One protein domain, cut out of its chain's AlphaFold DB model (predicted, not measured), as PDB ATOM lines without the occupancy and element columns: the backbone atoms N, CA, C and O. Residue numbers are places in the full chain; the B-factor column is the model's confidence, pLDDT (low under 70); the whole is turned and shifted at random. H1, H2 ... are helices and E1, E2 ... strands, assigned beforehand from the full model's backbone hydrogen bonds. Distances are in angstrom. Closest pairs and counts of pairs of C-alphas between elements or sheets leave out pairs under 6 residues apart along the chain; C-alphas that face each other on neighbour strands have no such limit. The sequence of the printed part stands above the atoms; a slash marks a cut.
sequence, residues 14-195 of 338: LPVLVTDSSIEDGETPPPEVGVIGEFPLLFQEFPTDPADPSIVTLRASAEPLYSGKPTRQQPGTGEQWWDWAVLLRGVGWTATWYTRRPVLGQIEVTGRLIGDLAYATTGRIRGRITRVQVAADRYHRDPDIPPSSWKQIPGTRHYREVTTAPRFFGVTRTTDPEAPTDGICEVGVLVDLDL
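AT A GLANCE: This is residues 14 to 195 of the 338 residues of an uncharacterized protein of Rhodococcus wratislaviensis NBRC 100605 (UniProt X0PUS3). Strands E2, E3, E5, E6 and E7 close into a small barrel, and a long, twisted ribbon of E8 and E12, edged by the short strands E9, E10 and E11, spreads away from it, so that the two limbs make a V. They join where E1 lies between E7 and E12 and where E8 pairs with the first part of E2; the short helix H1 follows E1. The printed part has 182 residues and is mostly strand, with twelve named strands and one named helix, H1, which comes along the chain after the first strand; the strands make one branched sheet with both parallel and antiparallel neighbour pairs. It is compact, with a radius of gyration of the C-alphas of 17.5 A and spans of 53 by 45 by 31 A.

IN THESE COORDINATES: E8, residues 123 to 141, is the longest strand by residues, 33.8 A; E12, residues 182 to 194, measures 36.3 A and ends at C-alpha 194 (25.330, 9.307, 43.759). E9 is residues 150 to 152, E10 158 to 162 and E11 171 to 173. E1, residues 14 to 19, begins at C-alpha 14 (29.116, 14.932, 44.898), and H1 is residues 20 to 24. E2, residues 36 to 45, measures 26.1 A, E3, 55 to 64, 23.4 A, E5, 81 to 89, 24.6 A, and E7, 105 to 115, 23.6 A. E4 is residues 71 to 73 and E6 94 to 99.

HOW THE PARTS SIT: The sheet is strongly twisted. E8 bends by 124 degrees at residue 126; on one side it has E2, E10 and E9, on the other E12, all antiparallel, with N 39 and O 125 at 3.0 A, N 134 and O 160 at 2.8 A, N 140 and O 151 at 2.8 A, and N 137 and O 185 at 2.9 A. E8 and E9 form a hairpin, as do E11 and E12, with N 172 and O 184 at 2.8 A. E1 is antiparallel to E12, N 16 and O 191 at 2.8 A, and parallel to E7, N 17 and O 113 at 2.9 A. E2 has antiparallel E7 on one side, N 44 and O 112 at 3.0 A, and parallel E6 on the other, N 43 and O 96 at 2.8 A. E4, E5 and E6 are a meander, each strand the antiparallel neighbour of the one before, with N 71 and O 83 at 2.8 A and N 86 and O 97 at 2.9 A. E3 is antiparallel to E5, N 63 and O 87 at 2.9 A, and to E7, N 58 and O 109 at 2.8 A. H1 is on the sheet at a height of 6.0 A, over none of its strands; its O i to N i+4 pair is within hydrogen-bond range. E4 and E9 are apart.

THE WHOLE: The C-alphas farthest apart, of Ser 67 and Pro 177, are 53.9 A apart. The printed part has no cut; the link from H1 to E2, 11 residues, is long. The mean pLDDT of the printed part is 88.5, with residues 117 to 120, 146 to 147 and 173 to 180 under 70.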
ATOM      1  N   LEU A  14      28.229  13.836  45.281       95.69
ATOM      2  CA  LEU A  14      29.116  14.932  44.898       95.69
ATOM      3  C   LEU A  14      28.450  15.874  43.891       95.69
ATOM      4  O   LEU A  14      27.998  15.395  42.847       95.69
ATOM      5  N   PRO A  15      28.442  17.190  44.169       97.00
ATOM      6  CA  PRO A  15      28.053  18.185  43.188       97.00
ATOM      7  C   PRO A  15      29.165  18.359  42.150       97.00
ATOM      8  O   PRO A  15      30.342  18.513  42.492       97.00
ATOM      9  N   VAL A  16      28.791  18.361  40.875       97.12
ATOM     10  CA  VAL A  16      29.684  18.612  39.739       97.12
ATOM     11  C   VAL A  16      29.070  19.696  38.867       97.12
ATOM     12  O   VAL A  16      27.938  19.566  38.407       97.12
ATOM     13  N   LEU A  17      29.814  20.772  38.627       96.38
ATOM     14  CA  LEU A  17      29.412  21.820  37.695       96.38
ATOM     15  C   LEU A  17      29.870  21.438  36.285       96.38
ATOM     16  O   LEU A  17      31.048  21.571  35.962       96.38
ATOM     17  N   VAL A  18      28.955  20.943  35.461       96.00
ATOM     18  CA  VAL A  18      29.204  20.639  34.048       96.00
ATOM     19  C   VAL A  18      29.069  21.926  33.244       96.00
ATOM     20  O   VAL A  18      28.054  22.614  33.361       96.00
ATOM     21  N   THR A  19      30.087  22.271  32.464       93.12
ATOM     22  CA  THR A  19      30.119  23.529  31.702       93.12
ATOM     23  C   THR A  19      29.151  23.499  30.522       93.12
ATOM     24  O   THR A  19      28.850  22.442  29.964       93.12
ATOM     25  N   ASP A  20      28.675  24.679  30.126       92.12
ATOM     26  CA  ASP A  20      27.904  24.875  28.894       92.12
ATOM     27  C   ASP A  20      28.623  24.297  27.665       92.12
ATOM     28  O   ASP A  20      28.041  23.553  26.878       92.12
ATOM     29  N   SER A  21      29.920  24.566  27.562       88.81
ATOM     30  CA  SER A  21      30.767  24.258  26.419       88.81
ATOM     31  C   SER A  21      30.856  22.754  26.181       88.81
ATOM     32  O   SER A  21      30.679  22.319  25.049       88.81
ATOM     33  N   SER A  22      31.039  21.973  27.252       89.88
ATOM     34  CA  SER A  22      31.097  20.506  27.213       89.88
ATOM     35  C   SER A  22      29.771  19.861  26.786       89.88
ATOM     36  O   SER A  22      29.745  18.745  26.273       89.88
ATOM     37  N   ILE A  23      28.639  20.536  27.005       92.19
ATOM     38  CA  ILE A  23      27.321  20.038  26.590       92.19
ATOM     39  C   ILE A  23      27.014  20.463  25.149       92.19
ATOM     40  O   ILE A  23      26.527  19.662  24.346       92.19
ATOM     41  N   GLU A  24      27.293  21.721  24.807       91.56
ATOM     42  CA  GLU A  24      26.990  22.292  23.493       91.56
ATOM     43  C   GLU A  24      27.847  21.699  22.368       91.56
ATOM     44  O   GLU A  24      27.346  21.504  21.254       91.56
ATOM     45  N   ASP A  25      29.113  21.371  22.647       87.38
ATOM     46  CA  ASP A  25      30.017  20.716  21.694       87.38
ATOM     47  C   ASP A  25      29.737  19.209  21.519       87.38
ATOM     48  O   ASP A  25      30.224  18.583  20.571       87.38
ATOM     49  N   GLY A  26      28.882  18.647  22.380       86.44
ATOM     50  CA  GLY A  26      28.477  17.247  22.376       86.44
ATOM     51  C   GLY A  26      29.491  16.290  23.001       86.44
ATOM     52  O   GLY A  26      29.330  15.079  22.836       86.44
ATOM     53  N   GLU A  27      30.516  16.789  23.695       84.75
ATOM     54  CA  GLU A  27      31.443  15.956  24.462       84.75
ATOM     55  C   GLU A  27      30.710  15.229  25.597       84.75
ATOM     56  O   GLU A  27      30.889  14.024  25.799       84.75
ATOM     57  N   THR A  28      29.834  15.956  26.287       88.69
ATOM     58  CA  THR A  28      28.975  15.461  27.356       88.69
ATOM     59  C   THR A  28      27.515  15.492  26.896       88.69
ATOM     60  O   THR A  28      27.004  16.550  26.528       88.69
ATOM     61  N   PRO A  29      26.785  14.361  26.917       92.25
ATOM     62  CA  PRO A  29      25.352  14.387  26.647       92.25
ATOM     63  C   PRO A  29      24.631  15.228  27.717       92.25
ATOM     64  O   PRO A  29      25.050  15.188  28.875       92.25
ATOM     65  N   PRO A  30      23.541  15.950  27.380       95.69
ATOM     66  CA  PRO A  30      22.800  16.745  28.356       95.69
ATOM     67  C   PRO A  30      22.436  15.917  29.601       95.69
ATOM     68  O   PRO A  30      21.736  14.910  29.462       95.69
ATOM     69  N   PRO A  31      22.910  16.297  30.805       97.19
ATOM     70  CA  PRO A  31      22.641  15.532  32.018       97.19
ATOM     71  C   PRO A  31      21.148  15.370  32.314       97.19
ATOM     72  O   PRO A  31      20.382  16.328  32.225       97.19
ATOM     73  N   GLU A  32      20.739  14.172  32.722       98.06
ATOM     74  CA  GLU A  32      19.347  13.832  33.024       98.06
ATOM     75  C   GLU A  32      19.251  13.060  34.338       98.06
ATOM     76  O   GLU A  32      20.043  12.150  34.598       98.06
ATOM     77  N   VAL A  33      18.271  13.417  35.169       98.31
ATOM     78  CA  VAL A  33      18.005  12.731  36.437       98.31
ATOM     79  C   VAL A  33      17.713  11.246  36.194       98.31
ATOM     80  O   VAL A  33      16.922  10.872  35.335       98.31
ATOM     81  N   GLY A  34      18.349  10.382  36.980       97.00
ATOM     82  CA  GLY A  34      18.241   8.927  36.905       97.00
ATOM     83  C   GLY A  34      19.261   8.266  35.975       97.00
ATOM     84  O   GLY A  34      19.516   7.068  36.123       97.00
ATOM     85  N   VAL A  35      19.895   9.016  35.069       96.69
ATOM     86  CA  VAL A  35      20.919   8.498  34.149       96.69
ATOM     87  C   VAL A  35      22.280   8.410  34.850       96.69
ATOM     88  O   VAL A  35      22.580   9.172  35.770       96.69
ATOM     89  N   ILE A  36      23.119   7.454  34.435       95.62
ATOM     90  CA  ILE A  36      24.518   7.402  34.873       95.62
ATOM     91  C   ILE A  36      25.315   8.448  34.091       95.62
ATOM     92  O   ILE A  36      25.481   8.321  32.880       95.62
ATOM     93  N   GLY A  37      25.803   9.466  34.795       93.06
ATOM     94  CA  GLY A  37      26.712  10.466  34.254       93.06
ATOM     95  C   GLY A  37      28.167  10.027  34.397       93.06
ATOM     96  O   GLY A  37      28.560   9.481  35.431       93.06
ATOM     97  N   GLU A  38      28.964  10.286  33.366       92.44
ATOM     98  CA  GLU A  38      30.415  10.109  33.359       92.44
ATOM     99  C   GLU A  38      31.056  11.420  32.928       92.44
ATOM    100  O   GLU A  38      30.855  11.853  31.796       92.44
ATOM    101  N   PHE A  39      31.827  12.046  33.819       91.88
ATOM    102  CA  PHE A  39      32.391  13.366  33.547       91.88
ATOM    103  C   PHE A  39      33.915  13.357  33.673       91.88
ATOM    104  O   PHE A  39      34.446  12.827  34.658       91.88
ATOM    105  N   PRO A  40      34.639  13.945  32.705       90.69
ATOM    106  CA  PRO A  40      36.002  14.400  32.943       90.69
ATOM    107  C   PRO A  40      35.982  15.457  34.053       90.69
ATOM    108  O   PRO A  40      35.154  16.359  34.028       90.69
ATOM    109  N   LEU A  41      36.857  15.334  35.050       92.75
ATOM    110  CA  LEU A  41      36.824  16.188  36.236       92.75
ATOM    111  C   LEU A  41      38.069  17.044  36.392       92.75
ATOM    112  O   LEU A  41      39.186  16.540  36.534       92.75
ATOM    113  N   LEU A  42      37.845  18.346  36.482       93.62
ATOM    114  CA  LEU A  42      38.785  19.321  37.003       93.62
ATOM    115  C   LEU A  42      38.377  19.706  38.432       93.62
ATOM    116  O   LEU A  42      37.198  19.721  38.773       93.62
ATOM    117  N   PHE A  43      39.349  20.048  39.268       95.00
ATOM    118  CA  PHE A  43      39.109  20.738  40.528       95.00
ATOM    119  C   PHE A  43      39.696  22.146  40.467       95.00
ATOM    120  O   PHE A  43      40.867  22.327  40.118       95.00
ATOM    121  N   GLN A  44      38.888  23.133  40.843       93.81
ATOM    122  CA  GLN A  44      39.305  24.524  40.963       93.81
ATOM    123  C   GLN A  44      39.097  24.992  42.401       93.81
ATOM    124  O   GLN A  44      37.985  24.915  42.920       93.81
ATOM    125  N   GLU A  45      40.161  25.489  43.041       94.06
ATOM    126  CA  GLU A  45      40.064  26.066  44.385       94.06
ATOM    127  C   GLU A  45      39.196  27.333  44.355       94.06
ATOM    128  O   GLU A  45      39.396  28.223  43.526       94.06
ATOM    129  N   PHE A  46      38.258  27.415  45.295       91.44
ATOM    130  CA  PHE A  46      37.453  28.602  45.568       91.44
ATOM    131  C   PHE A  46      37.324  28.776  47.087       91.44
ATOM    132  O   PHE A  46      37.299  27.775  47.808       91.44
ATOM    133  N   PRO A  47      37.230  30.019  47.596       91.00
ATOM    134  CA  PRO A  47      36.854  30.253  48.985       91.00
ATOM    135  C   PRO A  47      35.499  29.613  49.298       91.00
ATOM    136  O   PRO A  47      34.635  29.546  48.425       91.00
ATOM    137  N   THR A  48      35.299  29.181  50.544       91.19
ATOM    138  CA  THR A  48      33.995  28.694  51.004       91.19
ATOM    139  C   THR A  48      32.929  29.769  50.805       91.19
ATOM    140  O   THR A  48      33.083  30.885  51.301       91.19
ATOM    141  N   ASP A  49      31.831  29.405  50.149       89.06
ATOM    142  CA  ASP A  49      30.636  30.236  50.029       89.06
ATOM    143  C   ASP A  49      29.405  29.386  50.374       89.06
ATOM    144  O   ASP A  49      29.015  28.528  49.580       89.06
ATOM    145  N   PRO A  50      28.784  29.584  51.551       85.62
ATOM    146  CA  PRO A  50      27.588  28.838  51.940       85.62
ATOM    147  C   PRO A  50      26.389  29.040  51.003       85.62
ATOM    148  O   PRO A  50      25.463  28.232  51.039       85.62
ATOM    149  N   ALA A  51      26.374  30.111  50.200       87.38
ATOM    150  CA  ALA A  51      25.308  30.373  49.238       87.38
ATOM    151  C   ALA A  51      25.489  29.599  47.921       87.38
ATOM    152  O   ALA A  51      24.533  29.486  47.150       87.38
ATOM    153  N   ASP A  52      26.680  29.051  47.660       91.00
ATOM    154  CA  ASP A  52      26.981  28.334  46.428       91.00
ATOM    155  C   ASP A  52      27.142  26.818  46.668       91.00
ATOM    156  O   ASP A  52      28.232  26.359  47.020       91.00
ATOM    157  N   PRO A  53      26.102  26.004  46.397       93.06
ATOM    158  CA  PRO A  53      26.157  24.550  46.560       93.06
ATOM    159  C   PRO A  53      27.171  23.841  45.648       93.06
ATOM    160  O   PRO A  53      27.437  22.659  45.854       93.06
ATOM    161  N   SER A  54      27.749  24.518  44.648       93.44
ATOM    162  CA  SER A  54      28.824  23.937  43.832       93.44
ATOM    163  C   SER A  54      30.182  23.918  44.540       93.44
ATOM    164  O   SER A  54      31.081  23.194  44.106       93.44
ATOM    165  N   ILE A  55      30.353  24.706  45.610       94.88
ATOM    166  CA  ILE A  55      31.601  24.783  46.371       94.88
ATOM    167  C   ILE A  55      31.547  23.793  47.532       94.88
ATOM    168  O   ILE A  55      30.716  23.892  48.430       94.88
ATOM    169  N   VAL A  56      32.483  22.849  47.535       94.69
ATOM    170  CA  VAL A  56      32.566  21.781  48.529       94.69
ATOM    171  C   VAL A  56      33.965  21.665  49.111       94.69
ATOM    172  O   VAL A  56      34.962  21.962  48.452       94.69
ATOM    173  N   THR A  57      34.035  21.188  50.353       95.31
ATOM    174  CA  THR A  57      35.289  20.781  50.992       95.31
ATOM    175  C   THR A  57      35.448  19.273  50.860       95.31
ATOM    176  O   THR A  57      34.596  18.504  51.303       95.31
ATOM    177  N   LEU A  58      36.547  18.848  50.244       94.38
ATOM    178  CA  LEU A  58      36.827  17.461  49.899       94.38
ATOM    179  C   LEU A  58      38.122  16.999  50.557       94.38
ATOM    180  O   LEU A  58      39.110  17.731  50.601       94.38
ATOM    181  N   ARG A  59      38.134  15.742  50.999       94.19
ATOM    182  CA  ARG A  59      39.354  15.037  51.401       94.19
ATOM    183  C   ARG A  59      39.811  14.123  50.278       94.19
ATOM    184  O   ARG A  59      39.005  13.366  49.736       94.19
ATOM    185  N   ALA A  60      41.092  14.189  49.935       95.31
ATOM    186  CA  ALA A  60      41.660  13.417  48.837       95.31
ATOM    187  C   ALA A  60      43.141  13.091  49.065       95.31
ATOM    188  O   ALA A  60      43.841  13.769  49.815       95.31
ATOM    189  N   SER A  61      43.624  12.069  48.360       96.62
ATOM    190  CA  SER A  61      45.053  11.840  48.145       96.62
ATOM    191  C   SER A  61      45.517  12.657  46.943       96.62
ATOM    192  O   SER A  61      44.950  12.521  45.860       96.62
ATOM    193  N   ALA A  62      46.534  13.492  47.120       96.12
ATOM    194  CA  ALA A  62      47.199  14.224  46.054       96.12
ATOM    195  C   ALA A  62      48.414  13.448  45.535       96.12
ATOM    196  O   ALA A  62      49.357  13.162  46.278       96.12
ATOM    197  N   GLU A  63      48.409  13.163  44.237       93.00
ATOM    198  CA  GLU A  63      49.481  12.472  43.523       93.00
ATOM    199  C   GLU A  63      49.972  13.340  42.357       93.00
ATOM    200  O   GLU A  63      49.178  14.044  41.727       93.00
ATOM    201  N   PRO A  64      51.274  13.336  42.035       89.81
ATOM    202  CA  PRO A  64      51.776  14.148  40.941       89.81
ATOM    203  C   PRO A  64      51.269  13.586  39.610       89.81
ATOM    204  O   PRO A  64      51.416  12.394  39.338       89.81
ATOM    205  N   LEU A  65      50.738  14.445  38.740       83.81
ATOM    206  CA  LEU A  65      50.487  14.065  37.352       83.81
ATOM    207  C   LEU A  65      51.752  14.235  36.507       83.81
ATOM    208  O   LEU A  65      52.589  15.121  36.718       83.81
ATOM    209  N   TYR A  66      51.854  13.402  35.474       77.44
ATOM    210  CA  TYR A  66      52.907  13.472  34.460       77.44
ATOM    211  C   TYR A  66      54.313  13.321  35.064       77.44
ATOM    212  O   TYR A  66      54.601  12.361  35.766       77.44
ATOM    213  N   SER A  67      55.218  14.256  34.762       75.62
ATOM    214  CA  SER A  67      56.579  14.263  35.307       75.62
ATOM    215  C   SER A  67      56.684  14.878  36.709       75.62
ATOM    216  O   SER A  67      57.794  14.979  37.228       75.62
ATOM    217  N   GLY A  68      55.576  15.369  37.282       79.50
ATOM    218  CA  GLY A  68      55.559  16.127  38.539       79.50
ATOM    219  C   GLY A  68      56.221  17.511  38.468       79.50
ATOM    220  O   GLY A  68      56.304  18.209  39.477       79.50
ATOM    221  N   LYS A  69      56.707  17.930  37.293       83.75
ATOM    222  CA  LYS A  69      57.325  19.247  37.089       83.75
ATOM    223  C   LYS A  69      56.263  20.318  36.837       83.75
ATOM    224  O   LYS A  69      55.327  20.049  36.082       83.75
ATOM    225  N   PRO A  70      56.435  21.530  37.389       90.56
ATOM    226  CA  PRO A  70      55.504  22.611  37.133       90.56
ATOM    227  C   PRO A  70      55.604  23.111  35.692       90.56
ATOM    228  O   PRO A  70      56.670  23.078  35.067       90.56
ATOM    229  N   THR A  71      54.488  23.620  35.183       86.88
ATOM    230  CA  THR A  71      54.401  24.305  33.892       86.88
ATOM    231  C   THR A  71      54.305  25.805  34.131       86.88
ATOM    232  O   THR A  71      53.567  26.246  35.009       86.88
ATOM    233  N   ARG A  72      55.068  26.596  33.369       88.88
ATOM    234  CA  ARG A  72      54.976  28.059  33.423       88.88
ATOM    235  C   ARG A  72      53.734  28.493  32.660       88.88
ATOM    236  O   ARG A  72      53.668  28.269  31.453       88.88
ATOM    237  N   GLN A  73      52.806  29.135  33.350       86.38
ATOM    238  CA  GLN A  73      51.702  29.842  32.726       86.38
ATOM    239  C   GLN A  73      52.121  31.273  32.416       86.38
ATOM    240  O   GLN A  73      52.800  31.931  33.207       86.38
ATOM    241  N   GLN A  74      51.725  31.733  31.238       84.25
ATOM    242  CA  GLN A  74      51.896  33.108  30.798       84.25
ATOM    243  C   GLN A  74      50.683  33.481  29.941       84.25
ATOM    244  O   GLN A  74      50.749  33.385  28.712       84.25
ATOM    245  N   PRO A  75      49.545  33.838  30.561       78.56
ATOM    246  CA  PRO A  75      48.444  34.436  29.821       78.56
ATOM    247  C   PRO A  75      48.889  35.724  29.115       78.56
ATOM    248  O   PRO A  75      49.857  36.386  29.503       78.56
ATOM    249  N   GLY A  76      48.136  36.118  28.086       72.81
ATOM    250  CA  GLY A  76      48.379  37.348  27.321       72.81
ATOM    251  C   GLY A  76      48.298  38.645  28.142       72.81
ATOM    252  O   GLY A  76      48.621  39.706  27.622       72.81
ATOM    253  N   THR A  77      47.907  38.564  29.417       72.94
ATOM    254  CA  THR A  77      47.828  39.676  30.376       72.94
ATOM    255  C   THR A  77      49.185  40.068  30.974       72.94
ATOM    256  O   THR A  77      49.267  41.050  31.703       72.94
ATOM    257  N   GLY A  78      50.259  39.322  30.683       76.44
ATOM    258  CA  GLY A  78      51.613  39.607  31.179       76.44
ATOM    259  C   GLY A  78      51.915  39.038  32.568       76.44
ATOM    260  O   GLY A  78      53.083  38.978  32.956       76.44
ATOM    261  N   GLU A  79      50.901  38.550  33.281       84.06
ATOM    262  CA  GLU A  79      51.086  37.773  34.504       84.06
ATOM    263  C   GLU A  79      51.751  36.429  34.210       84.06
ATOM    264  O   GLU A  79      51.599  35.847  33.134       84.06
ATOM    265  N   GLN A  80      52.520  35.932  35.177       89.12
ATOM    266  CA  GLN A  80      53.191  34.647  35.068       89.12
ATOM    267  C   GLN A  80      53.155  33.920  36.397       89.12
ATOM    268  O   GLN A  80      53.433  34.499  37.446       89.12
ATOM    269  N   TRP A  81      52.883  32.625  36.335       90.62
ATOM    270  CA  TRP A  81      52.947  31.756  37.499       90.62
ATOM    271  C   TRP A  81      53.356  30.344  37.094       90.62
ATOM    272  O   TRP A  81      53.503  30.019  35.913       90.62
ATOM    273  N   TRP A  82      53.601  29.513  38.097       92.44
ATOM    274  CA  TRP A  82      53.908  28.102  37.927       92.44
ATOM    275  C   TRP A  82      52.739  27.282  38.445       92.44
ATOM    276  O   TRP A  82      52.307  27.505  39.573       92.44
ATOM    277  N   ASP A  83      52.278  26.330  37.637       91.94
ATOM    278  CA  ASP A  83      51.250  25.371  38.039       91.94
ATOM    279  C   ASP A  83      51.816  23.959  38.093       91.94
ATOM    280  O   ASP A  83      52.460  23.486  37.149       91.94
ATOM    281  N   TRP A  84      51.520  23.262  39.182       92.81
ATOM    282  CA  TRP A  84      51.719  21.828  39.312       92.81
ATOM    283  C   TRP A  84      50.421  21.123  38.939       92.81
ATOM    284  O   TRP A  84      49.360  21.443  39.469       92.81
ATOM    285  N   ALA A  85      50.516  20.153  38.031       91.00
ATOM    286  CA  ALA A  85      49.411  19.256  37.733       91.00
ATOM    287  C   ALA A  85      49.391  18.127  38.770       91.00
ATOM    288  O   ALA A  85      50.359  17.368  38.890       91.00
ATOM    289  N   VAL A  86      48.290  18.022  39.503       93.38
ATOM    290  CA  VAL A  86      48.073  17.053  40.579       93.38
ATOM    291  C   VAL A  86      46.802  16.265  40.279       93.38
ATOM    292  O   VAL A  86      45.819  16.821  39.795       93.38
ATOM    293  N   LEU A  87      46.821  14.961  40.545       93.75
ATOM    294  CA  LEU A  87      45.629  14.128  40.573       93.75
ATOM    295  C   LEU A  87      45.133  14.088  42.012       93.75
ATOM    296  O   LEU A  87      45.828  13.587  42.895       93.75
ATOM    297  N   LEU A  88      43.936  14.608  42.239       95.31
ATOM    298  CA  LEU A  88      43.193  14.371  43.465       95.31
ATOM    299  C   LEU A  88      42.460  13.046  43.322       95.31
ATOM    300  O   LEU A  88      41.746  12.846  42.341       95.31
ATOM    301  N   ARG A  89      42.632  12.147  44.285       95.06
ATOM    302  CA  ARG A  89      41.938  10.861  44.346       95.06
ATOM    303  C   ARG A  89      41.103  10.793  45.617       95.06
ATOM    304  O   ARG A  89      41.650  10.763  46.721       95.06
ATOM    305  N   GLY A  90      39.787  10.761  45.444       93.44
ATOM    306  CA  GLY A  90      38.825  10.463  46.499       93.44
ATOM    307  C   GLY A  90      38.191   9.085  46.306       93.44
ATOM    308  O   GLY A  90      38.593   8.298  45.448       93.44
ATOM    309  N   VAL A  91      37.191   8.769  47.128       90.44
ATOM    310  CA  VAL A  91      36.446   7.510  47.006       90.44
ATOM    311  C   VAL A  91      35.472   7.620  45.834       90.44
ATOM    312  O   VAL A  91      34.527   8.394  45.897       90.44
ATOM    313  N   GLY A  92      35.711   6.856  44.765       89.19
ATOM    314  CA  GLY A  92      34.835   6.813  43.585       89.19
ATOM    315  C   GLY A  92      35.046   7.937  42.563       89.19
ATOM    316  O   GLY A  92      34.348   7.968  41.553       89.19
ATOM    317  N   TRP A  93      36.011   8.834  42.779       93.38
ATOM    318  CA  TRP A  93      36.299   9.942  41.865       93.38
ATOM    319  C   TRP A  93      37.781  10.316  41.853       93.38
ATOM    320  O   TRP A  93      38.523  10.109  42.821       93.38
ATOM    321  N   THR A  94      38.204  10.919  40.750       94.31
ATOM    322  CA  THR A  94      39.487  11.604  40.618       94.31
ATOM    323  C   THR A  94      39.286  12.956  39.945       94.31
ATOM    324  O   THR A  94      38.393  13.108  39.121       94.31
ATOM    325  N   ALA A  95      40.108  13.953  40.259       94.25
ATOM    326  CA  ALA A  95      40.068  15.256  39.596       94.25
ATOM    327  C   ALA A  95      41.481  15.728  39.256       94.25
ATOM    328  O   ALA A  95      42.404  15.575  40.058       94.25
ATOM    329  N   THR A  96      41.668  16.316  38.076       93.38
ATOM    330  CA  THR A  96      42.895  17.063  37.787       93.38
ATOM    331  C   THR A  96      42.828  18.414  38.472       93.38
ATOM    332  O   THR A  96      41.840  19.129  38.366       93.38
ATOM    333  N   TRP A  97      43.897  18.776  39.160       93.88
ATOM    334  CA  TRP A  97      44.019  20.038  39.860       93.88
ATOM    335  C   TRP A  97      45.306  20.733  39.426       93.88
ATOM    336  O   TRP A  97      46.399  20.170  39.532       93.88
ATOM    337  N   TYR A  98      45.167  21.954  38.915       91.81
ATOM    338  CA  TYR A  98      46.286  22.843  38.625       91.81
ATOM    339  C   TYR A  98      46.470  23.787  39.803       91.81
ATOM    340  O   TYR A  98      45.656  24.680  40.032       91.81
ATOM    341  N   THR A  99      47.519  23.550  40.581       93.25
ATOM    342  CA  THR A  99      47.768  24.276  41.826       93.25
ATOM    343  C   THR A  99      49.018  25.127  41.736       93.25
ATOM    344  O   THR A  99      50.016  24.716  41.146       93.25
ATOM    345  N   ARG A 100      48.993  26.294  42.386       92.44
ATOM    346  CA  ARG A 100      50.125  27.236  42.460       92.44
ATOM    347  C   ARG A 100      51.202  26.819  43.464       92.44
ATOM    348  O   ARG A 100      52.178  27.540  43.663       92.44
ATOM    349  N   ARG A 101      51.013  25.683  44.132       92.62
ATOM    350  CA  ARG A 101      51.921  25.152  45.151       92.62
ATOM    351  C   ARG A 101      52.116  23.648  44.952       92.62
ATOM    352  O   ARG A 101      51.162  22.962  44.608       92.62
ATOM    353  N   PRO A 102      53.315  23.100  45.195       91.88
ATOM    354  CA  PRO A 102      53.503  21.654  45.193       91.88
ATOM    355  C   PRO A 102      52.748  21.027  46.374       91.88
ATOM    356  O   PRO A 102      52.908  21.461  47.515       91.88
ATOM    357  N   VAL A 103      51.934  20.004  46.109       93.56
ATOM    358  CA  VAL A 103      51.119  19.308  47.119       93.56
ATOM    359  C   VAL A 103      51.136  17.808  46.851       93.56
ATOM    360  O   VAL A 103      51.008  17.396  45.700       93.56
ATOM    361  N   LEU A 104      51.300  17.005  47.906       94.56
ATOM    362  CA  LEU A 104      51.315  15.542  47.865       94.56
ATOM    363  C   LEU A 104      50.691  14.958  49.138       94.56
ATOM    364  O   LEU A 104      50.799  15.554  50.208       94.56
ATOM    365  N   GLY A 105      50.123  13.758  49.028       94.75
ATOM    366  CA  GLY A 105      49.580  13.005  50.159       94.75
ATOM    367  C   GLY A 105      48.148  13.394  50.523       94.75
ATOM    368  O   GLY A 105      47.421  13.955  49.710       94.75
ATOM    369  N   GLN A 106      47.718  13.047  51.735       96.88
ATOM    370  CA  GLN A 106      46.353  13.314  52.196       96.88
ATOM    371  C   GLN A 106      46.145  14.807  52.447       96.88
ATOM    372  O   GLN A 106      46.908  15.419  53.195       96.88
ATOM    373  N   ILE A 107      45.102  15.373  51.845       95.62
ATOM    374  CA  ILE A 107      44.764  16.790  51.959       95.62
ATOM    375  C   ILE A 107      43.262  17.008  52.110       95.62
ATOM    376  O   ILE A 107      42.450  16.164  51.731       95.62
ATOM    377  N   GLU A 108      42.920  18.185  52.620       95.75
ATOM    378  CA  GLU A 108      41.576  18.750  52.610       95.75
ATOM    379  C   GLU A 108      41.610  20.025  51.756       95.75
ATOM    380  O   GLU A 108      42.489  20.871  51.944       95.75
ATOM    381  N   VAL A 109      40.724  20.125  50.767       95.38
ATOM    382  CA  VAL A 109      40.681  21.234  49.801       95.38
ATOM    383  C   VAL A 109      39.253  21.707  49.585       95.38
ATOM    384  O   VAL A 109      38.335  20.893  49.517       95.38
ATOM    385  N   THR A 110      39.074  23.019  49.443       96.88
ATOM    386  CA  THR A 110      37.769  23.643  49.190       96.88
ATOM    387  C   THR A 110      37.734  24.229  47.788       96.88
ATOM    388  O   THR A 110      38.671  24.904  47.358       96.88
ATOM    389  N   GLY A 111      36.674  23.927  47.047       95.56
ATOM    390  CA  GLY A 111      36.554  24.356  45.664       95.56
ATOM    391  C   GLY A 111      35.400  23.699  44.928       95.56
ATOM    392  O   GLY A 111      34.507  23.120  45.541       95.56
ATOM    393  N   ARG A 112      35.428  23.790  43.601       95.00
ATOM    394  CA  ARG A 112      34.412  23.215  42.714       95.00
ATOM    395  C   ARG A 112      34.985  22.031  41.951       95.00
ATOM    396  O   ARG A 112      36.099  22.113  41.427       95.00
ATOM    397  N   LEU A 113      34.201  20.961  41.848       95.94
ATOM    398  CA  LEU A 113      34.407  19.917  40.849       95.94
ATOM    399  C   LEU A 113      33.734  20.370  39.555       95.94
ATOM    400  O   LEU A 113      32.541  20.669  39.550       95.94
ATOM    401  N   ILE A 114      34.503  20.446  38.477       94.38
ATOM    402  CA  ILE A 114      34.043  20.952  37.188       94.38
ATOM    403  C   ILE A 114      34.091  19.808  36.177       94.38
ATOM    404  O   ILE A 114      35.152  19.223  35.944       94.38
ATOM    405  N   GLY A 115      32.926  19.488  35.617       92.50
ATOM    406  CA  GLY A 115      32.752  18.561  34.508       92.50
ATOM    407  C   GLY A 115      33.050  19.274  33.196       92.50
ATOM    408  O   GLY A 115      32.144  19.860  32.611       92.50
ATOM    409  N   ASP A 116      34.310  19.283  32.768       82.19
ATOM    410  CA  ASP A 116      34.756  20.105  31.639       82.19
ATOM    411  C   ASP A 116      35.779  19.386  30.757       82.19
ATOM    412  O   ASP A 116      36.543  18.537  31.228       82.19
ATOM    413  N   LEU A 117      35.762  19.775  29.483       69.00
ATOM    414  CA  LEU A 117      36.632  19.402  28.365       69.00
ATOM    415  C   LEU A 117      37.719  18.350  28.675       69.00
ATOM    416  O   LEU A 117      38.810  18.643  29.189       69.00
ATOM    417  N   ALA A 118      37.480  17.112  28.247       63.53
ATOM    418  CA  ALA A 118      38.308  15.934  28.491       63.53
ATOM    419  C   ALA A 118      39.734  16.070  27.960       63.53
ATOM    420  O   ALA A 118      40.611  15.337  28.411       63.53
ATOM    421  N   TYR A 119      40.008  16.986  27.021       64.94
ATOM    422  CA  TYR A 119      41.369  17.190  26.519       64.94
ATOM    423  C   TYR A 119      42.319  17.787  27.573       64.94
ATOM    424  O   TYR A 119      43.541  17.624  27.459       64.94
ATOM    425  N   ALA A 120      41.781  18.486  28.577       67.88
ATOM    426  CA  ALA A 120      42.552  19.207  29.583       67.88
ATOM    427  C   ALA A 120      42.739  18.423  30.890       67.88
ATOM    428  O   ALA A 120      43.573  18.803  31.705       67.88
ATOM    429  N   THR A 121      42.021  17.316  31.095       79.75
ATOM    430  CA  THR A 121      42.002  16.615  32.384       79.75
ATOM    431  C   THR A 121      42.272  15.114  32.262       79.75
ATOM    432  O   THR A 121      42.139  14.496  31.211       79.75
ATOM    433  N   THR A 122      42.742  14.532  33.361       82.88
ATOM    434  CA  THR A 122      42.870  13.086  33.599       82.88
ATOM    435  C   THR A 122      41.851  12.602  34.637       82.88
ATOM    436  O   THR A 122      41.571  11.410  34.711       82.88
ATOM    437  N   GLY A 123      41.295  13.508  35.448       88.19
ATOM    438  CA  GLY A 123      40.303  13.170  36.463       88.19
ATOM    439  C   GLY A 123      38.982  12.698  35.860       88.19
ATOM    440  O   GLY A 123      38.612  13.121  34.764       88.19
ATOM    441  N   ARG A 124      38.267  11.827  36.574       90.62
ATOM    442  CA  ARG A 124      36.969  11.276  36.174       90.62
ATOM    443  C   ARG A 124      36.058  11.070  37.380       90.62
ATOM    444  O   ARG A 124      36.511  10.758  38.481       90.62
ATOM    445  N   ILE A 125      34.759  11.119  37.129       92.88
ATOM    446  CA  ILE A 125      33.722  10.661  38.055       92.88
ATOM    447  C   ILE A 125      32.635   9.939  37.292       92.88
ATOM    448  O   ILE A 125      32.356  10.255  36.134       92.88
ATOM    449  N   ARG A 126      32.024   8.971  37.965       93.50
ATOM    450  CA  ARG A 126      30.872   8.242  37.464       93.50
ATOM    451  C   ARG A 126      29.865   8.082  38.585       93.50
ATOM    452  O   ARG A 126      30.231   7.625  39.663       93.50
ATOM    453  N   GLY A 127      28.621   8.458  38.326       95.31
ATOM    454  CA  GLY A 127      27.571   8.457  39.338       95.31
ATOM    455  C   GLY A 127      26.185   8.500  38.723       95.31
ATOM    456  O   GLY A 127      26.027   8.940  37.581       95.31
ATOM    457  N   ARG A 128      25.169   8.059  39.467       97.12
ATOM    458  CA  ARG A 128      23.783   8.314  39.075       97.12
ATOM    459  C   ARG A 128      23.453   9.770  39.343       97.12
ATOM    460  O   ARG A 128      23.640  10.260  40.452       97.12
ATOM    461  N   ILE A 129      22.938  10.453  38.333       98.00
ATOM    462  CA  ILE A 129      22.480  11.831  38.461       98.00
ATOM    463  C   ILE A 129      21.188  11.821  39.277       98.00
ATOM    464  O   ILE A 129      20.186  11.243  38.867       98.00
ATOM    465  N   THR A 130      21.214  12.451  40.444       97.75
ATOM    466  CA  THR A 130      20.064  12.540  41.360       97.75
ATOM    467  C   THR A 130      19.354  13.885  41.267       97.75
ATOM    468  O   THR A 130      18.153  13.962  41.512       97.75
ATOM    469  N   ARG A 131      20.073  14.934  40.854       97.94
ATOM    470  CA  ARG A 131      19.538  16.282  40.653       97.94
ATOM    471  C   ARG A 131      20.283  16.988  39.528       97.94
ATOM    472  O   ARG A 131      21.487  16.787  39.378       97.94
ATOM    473  N   VAL A 132      19.574  17.823  38.770       98.44
ATOM    474  CA  VAL A 132      20.147  18.707  37.745       98.44
ATOM    475  C   VAL A 132      19.621  20.121  37.968       98.44
ATOM    476  O   VAL A 132      18.417  20.339  38.096       98.44
ATOM    477  N   GLN A 133      20.518  21.102  38.009       98.00
ATOM    478  CA  GLN A 133      20.163  22.509  38.137       98.00
ATOM    479  C   GLN A 133      20.928  23.339  37.113       98.00
ATOM    480  O   GLN A 133      22.153  23.312  37.093       98.00
ATOM    481  N   VAL A 134      20.234  24.114  36.289       97.06
ATOM    482  CA  VAL A 134      20.878  25.081  35.395       97.06
ATOM    483  C   VAL A 134      21.481  26.197  36.240       97.06
ATOM    484  O   VAL A 134      20.770  26.818  37.033       97.06
ATOM    485  N   ALA A 135      22.784  26.412  36.085       95.19
ATOM    486  CA  ALA A 135      23.530  27.460  36.761       95.19
ATOM    487  C   ALA A 135      23.576  28.698  35.867       95.19
ATOM    488  O   ALA A 135      23.912  28.603  34.687       95.19
ATOM    489  N   ALA A 136      23.270  29.860  36.430       93.12
ATOM    490  CA  ALA A 136      23.335  31.120  35.710       93.12
ATOM    491  C   ALA A 136      23.990  32.211  36.553       93.12
ATOM    492  O   ALA A 136      23.733  32.333  37.750       93.12
ATOM    493  N   ASP A 137      24.832  33.008  35.906       90.88
ATOM    494  CA  ASP A 137      25.607  34.088  36.505       90.88
ATOM    495  C   ASP A 137      25.209  35.435  35.897       90.88
ATOM    496  O   ASP A 137      24.817  35.519  34.728       90.88
ATOM    497  N   ARG A 138      25.352  36.517  36.671       89.56
ATOM    498  CA  ARG A 138      25.299  37.870  36.113       89.56
ATOM    499  C   ARG A 138      26.666  38.282  35.599       89.56
ATOM    500  O   ARG A 138      27.684  38.045  36.247       89.56
ATOM    501  N   TYR A 139      26.672  38.952  34.461       86.94
ATOM    502  CA  TYR A 139      27.850  39.551  33.860       86.94
ATOM    503  C   TYR A 139      27.632  41.044  33.675       86.94
ATOM    504  O   TYR A 139      26.532  41.472  33.336       86.94
ATOM    505  N   HIS A 140      28.706  41.806  33.854       85.25
ATOM    506  CA  HIS A 140      28.771  43.234  33.592       85.25
ATOM    507  C   HIS A 140      29.814  43.516  32.516       85.25
ATOM    508  O   HIS A 140      30.893  42.910  32.489       85.25
ATOM    509  N   ARG A 141      29.518  44.475  31.646       83.00
ATOM    510  CA  ARG A 141      30.453  45.005  30.664       83.00
ATOM    511  C   ARG A 141      30.717  46.477  30.944       83.00
ATOM    512  O   ARG A 141      29.806  47.287  30.875       83.00
ATOM    513  N   ASP A 142      31.980  46.825  31.152       79.44
ATOM    514  CA  ASP A 142      32.375  48.221  31.359       79.44
ATOM    515  C   ASP A 142      32.123  49.045  30.075       79.44
ATOM    516  O   ASP A 142      32.743  48.747  29.043       79.44
ATOM    517  N   PRO A 143      31.201  50.025  30.083       74.25
ATOM    518  CA  PRO A 143      30.876  50.801  28.889       74.25
ATOM    519  C   PRO A 143      31.994  51.773  28.495       74.25
ATOM    520  O   PRO A 143      32.112  52.111  27.317       74.25
ATOM    521  N   ASP A 144      32.832  52.182  29.449       79.12
ATOM    522  CA  ASP A 144      33.799  53.267  29.282       79.12
ATOM    523  C   ASP A 144      35.145  52.782  28.724       79.12
ATOM    524  O   ASP A 144      36.010  53.587  28.370       79.12
ATOM    525  N   ILE A 145      35.327  51.462  28.582       71.31
ATOM    526  CA  ILE A 145      36.565  50.849  28.084       71.31
ATOM    527  C   ILE A 145      36.287  49.984  26.843       71.31
ATOM    528  O   ILE A 145      36.112  48.778  26.971       71.31
ATOM    529  N   PRO A 146      36.269  50.528  25.613       67.31
ATOM    530  CA  PRO A 146      36.135  49.721  24.397       67.31
ATOM    531  C   PRO A 146      37.502  49.203  23.895       67.31
ATOM    532  O   PRO A 146      38.409  50.016  23.698       67.31
ATOM    533  N   PRO A 147      37.669  47.897  23.590       69.38
ATOM    534  CA  PRO A 147      36.723  46.794  23.766       69.38
ATOM    535  C   PRO A 147      36.814  46.155  25.168       69.38
ATOM    536  O   PRO A 147      37.817  45.531  25.511       69.38
ATOM    537  N   SER A 148      35.740  46.244  25.958       71.44
ATOM    538  CA  SER A 148      35.631  45.581  27.265       71.44
ATOM    539  C   SER A 148      35.073  44.175  27.105       71.44
ATOM    540  O   SER A 148      34.102  43.955  26.372       71.44
ATOM    541  N   SER A 149      35.681  43.228  27.816       75.56
ATOM    542  CA  SER A 149      35.138  41.886  27.992       75.56
ATOM    543  C   SER A 149      34.002  41.889  29.015       75.56
ATOM    544  O   SER A 149      33.982  42.699  29.945       75.56
ATOM    545  N   TRP A 150      33.066  40.956  28.853       79.44
ATOM    546  CA  TRP A 150      32.094  40.638  29.894       79.44
ATOM    547  C   TRP A 150      32.822  40.059  31.108       79.44
ATOM    548  O   TRP A 150      33.634  39.141  30.976       79.44
ATOM    549  N   LYS A 151      32.531  40.596  32.290       84.06
ATOM    550  CA  LYS A 151      33.082  40.135  33.565       84.06
ATOM    551  C   LYS A 151      31.957  39.589  34.425       84.06
ATOM    552  O   LYS A 151      30.952  40.266  34.620       84.06
ATOM    553  N   GLN A 152      32.133  38.377  34.938       85.06
ATOM    554  CA  GLN A 152      31.198  37.795  35.894       85.06
ATOM    555  C   GLN A 152      31.136  38.678  37.147       85.06
ATOM    556  O   GLN A 152      32.175  39.099  37.657       85.06
ATOM    557  N   ILE A 153      29.931  38.930  37.655       86.56
ATOM    558  CA  ILE A 153      29.702  39.571  38.949       86.56
ATOM    559  C   ILE A 153      29.696  38.461  40.016       86.56
ATOM    560  O   ILE A 153      28.785  37.624  40.013       86.56
ATOM    561  N   PRO A 154      30.685  38.406  40.926       83.50
ATOM    562  CA  PRO A 154      30.754  37.362  41.949       83.50
ATOM    563  C   PRO A 154      29.508  37.334  42.847       83.50
ATOM    564  O   PRO A 154      28.899  38.371  43.102       83.50
ATOM    565  N   GLY A 155      29.126  36.149  43.335       83.62
ATOM    566  CA  GLY A 155      27.996  35.978  44.262       83.62
ATOM    567  C   GLY A 155      26.601  36.118  43.635       83.62
ATOM    568  O   GLY A 155      25.606  36.105  44.349       83.62
ATOM    569  N   THR A 156      26.502  36.246  42.309       87.19
ATOM    570  CA  THR A 156      25.216  36.374  41.592       87.19
ATOM    571  C   THR A 156      24.697  35.062  41.010       87.19
ATOM    572  O   THR A 156      23.682  35.049  40.303       87.19
ATOM    573  N   ARG A 157      25.399  33.959  41.290       90.50
ATOM    574  CA  ARG A 157      25.043  32.644  40.780       90.50
ATOM    575  C   ARG A 157      23.697  32.208  41.336       90.50
ATOM    576  O   ARG A 157      23.473  32.252  42.542       90.50
ATOM    577  N   HIS A 158      22.821  31.747  40.459       91.44
ATOM    578  CA  HIS A 158      21.548  31.152  40.834       91.44
ATOM    579  C   HIS A 158      21.328  29.837  40.095       91.44
ATOM    580  O   HIS A 158      21.926  29.579  39.049       91.44
ATOM    581  N   TYR A 159      20.462  29.010  40.673       94.94
ATOM    582  CA  TYR A 159      20.226  27.644  40.237       94.94
ATOM    583  C   TYR A 159      18.744  27.425  39.970       94.94
ATOM    584  O   TYR A 159      17.900  27.734  40.812       94.94
ATOM    585  N   ARG A 160      18.433  26.860  38.806       95.25
ATOM    586  CA  ARG A 160      17.076  26.474  38.421       95.25
ATOM    587  C   ARG A 160      17.018  24.973  38.202       95.25
ATOM    588  O   ARG A 160      17.680  24.457  37.308       95.25
ATOM    589  N   GLU A 161      16.214  24.283  38.996       97.56
ATOM    590  CA  GLU A 161      16.066  22.833  38.886       97.56
ATOM    591  C   GLU A 161      15.383  22.424  37.575       97.56
ATOM    592  O   GLU A 161      14.453  23.083  37.103       97.56
ATOM    593  N   VAL A 162      15.879  21.343  36.977       97.56
ATOM    594  CA  VAL A 162      15.350  20.721  35.762       97.56
ATOM    595  C   VAL A 162      15.485  19.207  35.866       97.56
ATOM    596  O   VAL A 162      16.330  18.696  36.595       97.56
ATOM    597  N   THR A 163      14.681  18.466  35.109       97.31
ATOM    598  CA  THR A 163      14.841  17.007  34.995       97.31
ATOM    599  C   THR A 163      15.932  16.629  33.997       97.31
ATOM    600  O   THR A 163      16.661  15.666  34.213       97.31
ATOM    601  N   THR A 164      16.063  17.417  32.930       97.38
ATOM    602  CA  THR A 164      17.047  17.238  31.860       97.38
ATOM    603  C   THR A 164      17.679  18.587  31.548       97.38
ATOM    604  O   THR A 164      16.978  19.597  31.420       97.38
ATOM    605  N   ALA A 165      19.001  18.612  31.437       96.62
ATOM    606  CA  ALA A 165      19.761  19.790  31.068       96.62
ATOM    607  C   ALA A 165      19.371  20.293  29.669       96.62
ATOM    608  O   ALA A 165      19.099  19.489  28.769       96.62
ATOM    609  N   PRO A 166      19.365  21.618  29.445       94.56
ATOM    610  CA  PRO A 166      19.234  22.150  28.102       94.56
ATOM    611  C   PRO A 166      20.460  21.759  27.266       94.56
ATOM    612  O   PRO A 166      21.573  21.639  27.775       94.56
ATOM    613  N   ARG A 167      20.249  21.568  25.961       93.19
ATOM    614  CA  ARG A 167      21.344  21.329  25.009       93.19
ATOM    615  C   ARG A 167      22.102  22.609  24.649       93.19
ATOM    616  O   ARG A 167      23.254  22.521  24.254       93.19
ATOM    617  N   PHE A 168      21.427  23.751  24.727       91.19
ATOM    618  CA  PHE A 168      21.965  25.065  24.388       91.19
ATOM    619  C   PHE A 168      21.623  26.038  25.507       91.19
ATOM    620  O   PHE A 168      20.485  26.039  25.986       91.19
ATOM    621  N   PHE A 169      22.593  26.853  25.892       89.44
ATOM    622  CA  PHE A 169      22.525  27.769  27.015       89.44
ATOM    623  C   PHE A 169      22.325  29.199  26.520       89.44
ATOM    624  O   PHE A 169      22.886  29.645  25.517       89.44
ATOM    625  N   GLY A 170      21.429  29.914  27.196       79.12
ATOM    626  CA  GLY A 170      21.026  31.252  26.786       79.12
ATOM    627  C   GLY A 170      21.870  32.357  27.415       79.12
ATOM    628  O   GLY A 170      22.205  32.317  28.598       79.12
ATOM    629  N   VAL A 171      22.093  33.426  26.645       76.75
ATOM    630  CA  VAL A 171      22.435  34.746  27.192       76.75
ATOM    631  C   VAL A 171      21.193  35.622  27.122       76.75
ATOM    632  O   VAL A 171      20.728  35.975  26.038       76.75
ATOM    633  N   THR A 172      20.667  36.003  28.281       70.94
ATOM    634  CA  THR A 172      19.569  36.963  28.384       70.94
ATOM    635  C   THR A 172      20.146  38.317  28.762       70.94
ATOM    636  O   THR A 172      20.673  38.495  29.860       70.94
ATOM    637  N   ARG A 173      20.056  39.295  27.857       63.47
ATOM    638  CA  ARG A 173      20.341  40.688  28.220       63.47
ATOM    639  C   ARG A 173      19.259  41.181  29.168       63.47
ATOM    640  O   ARG A 173      18.088  40.847  28.988       63.47
ATOM    641  N   THR A 174      19.647  41.965  30.163       60.78
ATOM    642  CA  THR A 174      18.675  42.670  30.997       60.78
ATOM    643  C   THR A 174      17.794  43.537  30.096       60.78
ATOM    644  O   THR A 174      18.262  44.226  29.192       60.78
ATOM    645  N   THR A 175      16.482  43.479  30.319       57.34
ATOM    646  CA  THR A 175      15.522  44.406  29.699       57.34
ATOM    647  C   THR A 175      15.471  45.743  30.438       57.34
ATOM    648  O   THR A 175      14.637  46.581  30.111       57.34
ATOM    649  N   ASP A 176      16.316  45.911  31.458       62.88
ATOM    650  CA  ASP A 176      16.424  47.117  32.261       62.88
ATOM    651  C   ASP A 176      17.108  48.226  31.442       62.88
ATOM    652  O   ASP A 176      18.287  48.085  31.096       62.88
ATOM    653  N   PRO A 177      16.398  49.322  31.112       61.03
ATOM    654  CA  PRO A 177      16.975  50.449  30.389       61.03
ATOM    655  C   PRO A 177      18.125  51.126  31.148       61.03
ATOM    656  O   PRO A 177      18.952  51.775  30.510       61.03
ATOM    657  N   GLU A 178      18.182  50.985  32.478       62.78
ATOM    658  CA  GLU A 178      19.214  51.587  33.331       62.78
ATOM    659  C   GLU A 178      20.476  50.716  33.454       62.78
ATOM    660  O   GLU A 178      21.538  51.228  33.807       62.78
ATOM    661  N   ALA A 179      20.403  49.429  33.090       63.47
ATOM    662  CA  ALA A 179      21.529  48.491  33.134       63.47
ATOM    663  C   ALA A 179      21.752  47.754  31.793       63.47
ATOM    664  O   ALA A 179      21.788  46.522  31.768       63.47
ATOM    665  N   PRO A 180      21.941  48.465  30.659       67.00
ATOM    666  CA  PRO A 180      22.121  47.848  29.336       67.00
ATOM    667  C   PRO A 180      23.449  47.082  29.193       67.00
ATOM    668  O   PRO A 180      23.670  46.374  28.207       67.00
ATOM    669  N   THR A 181      24.354  47.267  30.151       76.50
ATOM    670  CA  THR A 181      25.668  46.633  30.256       76.50
ATOM    671  C   THR A 181      25.666  45.370  31.107       76.50
ATOM    672  O   THR A 181      26.712  44.727  31.216       76.50
ATOM    673  N   ASP A 182      24.511  44.993  31.654       83.69
ATOM    674  CA  ASP A 182      24.343  43.790  32.453       83.69
ATOM    675  C   ASP A 182      23.659  42.679  31.643       83.69
ATOM    676  O   ASP A 182      22.932  42.893  30.668       83.69
ATOM    677  N   GLY A 183      23.912  41.438  32.030       84.19
ATOM    678  CA  GLY A 183      23.300  40.277  31.404       84.19
ATOM    679  C   GLY A 183      23.305  39.082  32.334       84.19
ATOM    680  O   GLY A 183      24.122  38.994  33.248       84.19
ATOM    681  N   ILE A 184      22.380  38.160  32.097       87.62
ATOM    682  CA  ILE A 184      22.355  36.849  32.734       87.62
ATOM    683  C   ILE A 184      22.804  35.834  31.691       87.62
ATOM    684  O   ILE A 184      22.239  35.769  30.599       87.62
ATOM    685  N   CYS A 185      23.817  35.052  32.031       88.31
ATOM    686  CA  CYS A 185      24.308  33.962  31.205       88.31
ATOM    687  C   CYS A 185      24.077  32.660  31.957       88.31
ATOM    688  O   CYS A 185      24.518  32.532  33.099       88.31
ATOM    689  N   GLU A 186      23.399  31.704  31.333       92.50
ATOM    690  CA  GLU A 186      23.468  30.325  31.802       92.50
ATOM    691  C   GLU A 186      24.876  29.797  31.475       92.50
ATOM    692  O   GLU A 186      25.353  29.983  30.361       92.50
ATOM    693  N   VAL A 187      25.572  29.226  32.458       89.88
ATOM    694  CA  VAL A 187      27.005  28.861  32.370       89.88
ATOM    695  C   VAL A 187      27.240  27.347  32.411       89.88
ATOM    696  O   VAL A 187      28.376  26.880  32.497       89.88
ATOM    697  N   GLY A 188      26.156  26.569  32.411       94.81
ATOM    698  CA  GLY A 188      26.174  25.115  32.517       94.81
ATOM    699  C   GLY A 188      25.140  24.589  33.508       94.81
ATOM    700  O   GLY A 188      24.133  25.240  33.801       94.81
ATOM    701  N   VAL A 189      25.381  23.391  34.039       97.25
ATOM    702  CA  VAL A 189      24.494  22.720  34.999       97.25
ATOM    703  C   VAL A 189      25.266  22.174  36.190       97.25
ATOM    704  O   VAL A 189      26.315  21.557  36.048       97.25
ATOM    705  N   LEU A 190      24.722  22.368  37.383       97.81
ATOM    706  CA  LEU A 190      25.135  21.667  38.586       97.81
ATOM    707  C   LEU A 190      24.384  20.338  38.665       97.81
ATOM    708  O   LEU A 190      23.152  20.323  38.651       97.81
ATOM    709  N   VAL A 191      25.120  19.235  38.745       98.00
ATOM    710  CA  VAL A 191      24.556  17.893  38.912       98.00
ATOM    711  C   VAL A 191      24.995  17.295  40.237       98.00
ATOM    712  O   VAL A 191      26.168  17.386  40.586       98.00
ATOM    713  N   ASP A 192      24.075  16.650  40.948       97.75
ATOM    714  CA  ASP A 192      24.405  15.878  42.149       97.75
ATOM    715  C   ASP A 192      24.501  14.396  41.786       97.75
ATOM    716  O   ASP A 192      23.531  13.796  41.310       97.75
ATOM    717  N   LEU A 193      25.674  13.799  42.001       97.31
ATOM    718  CA  LEU A 193      25.971  12.417  41.626       97.31
ATOM    719  C   LEU A 193      25.998  11.496  42.838       97.31
ATOM    720  O   LEU A 193      26.830  11.705  43.713       97.31
ATOM    721  N   ASP A 194      25.181  10.442  42.843       95.94
ATOM    722  CA  ASP A 194      25.330   9.307  43.759       95.94
ATOM    723  C   ASP A 194      26.382   8.333  43.208       95.94
ATOM    724  O   ASP A 194      26.229   7.761  42.125       95.94
ATOM    725  N   LEU A 195      27.472   8.157  43.952       94.38
ATOM    726  CA  LEU A 195      28.597   7.289  43.590       94.38
ATOM    727  C   LEU A 195      28.393   5.826  43.996       94.38
ATOM    728  O   LEU A 195      29.202   4.969  43.641       94.38
TER     729      LEU A 195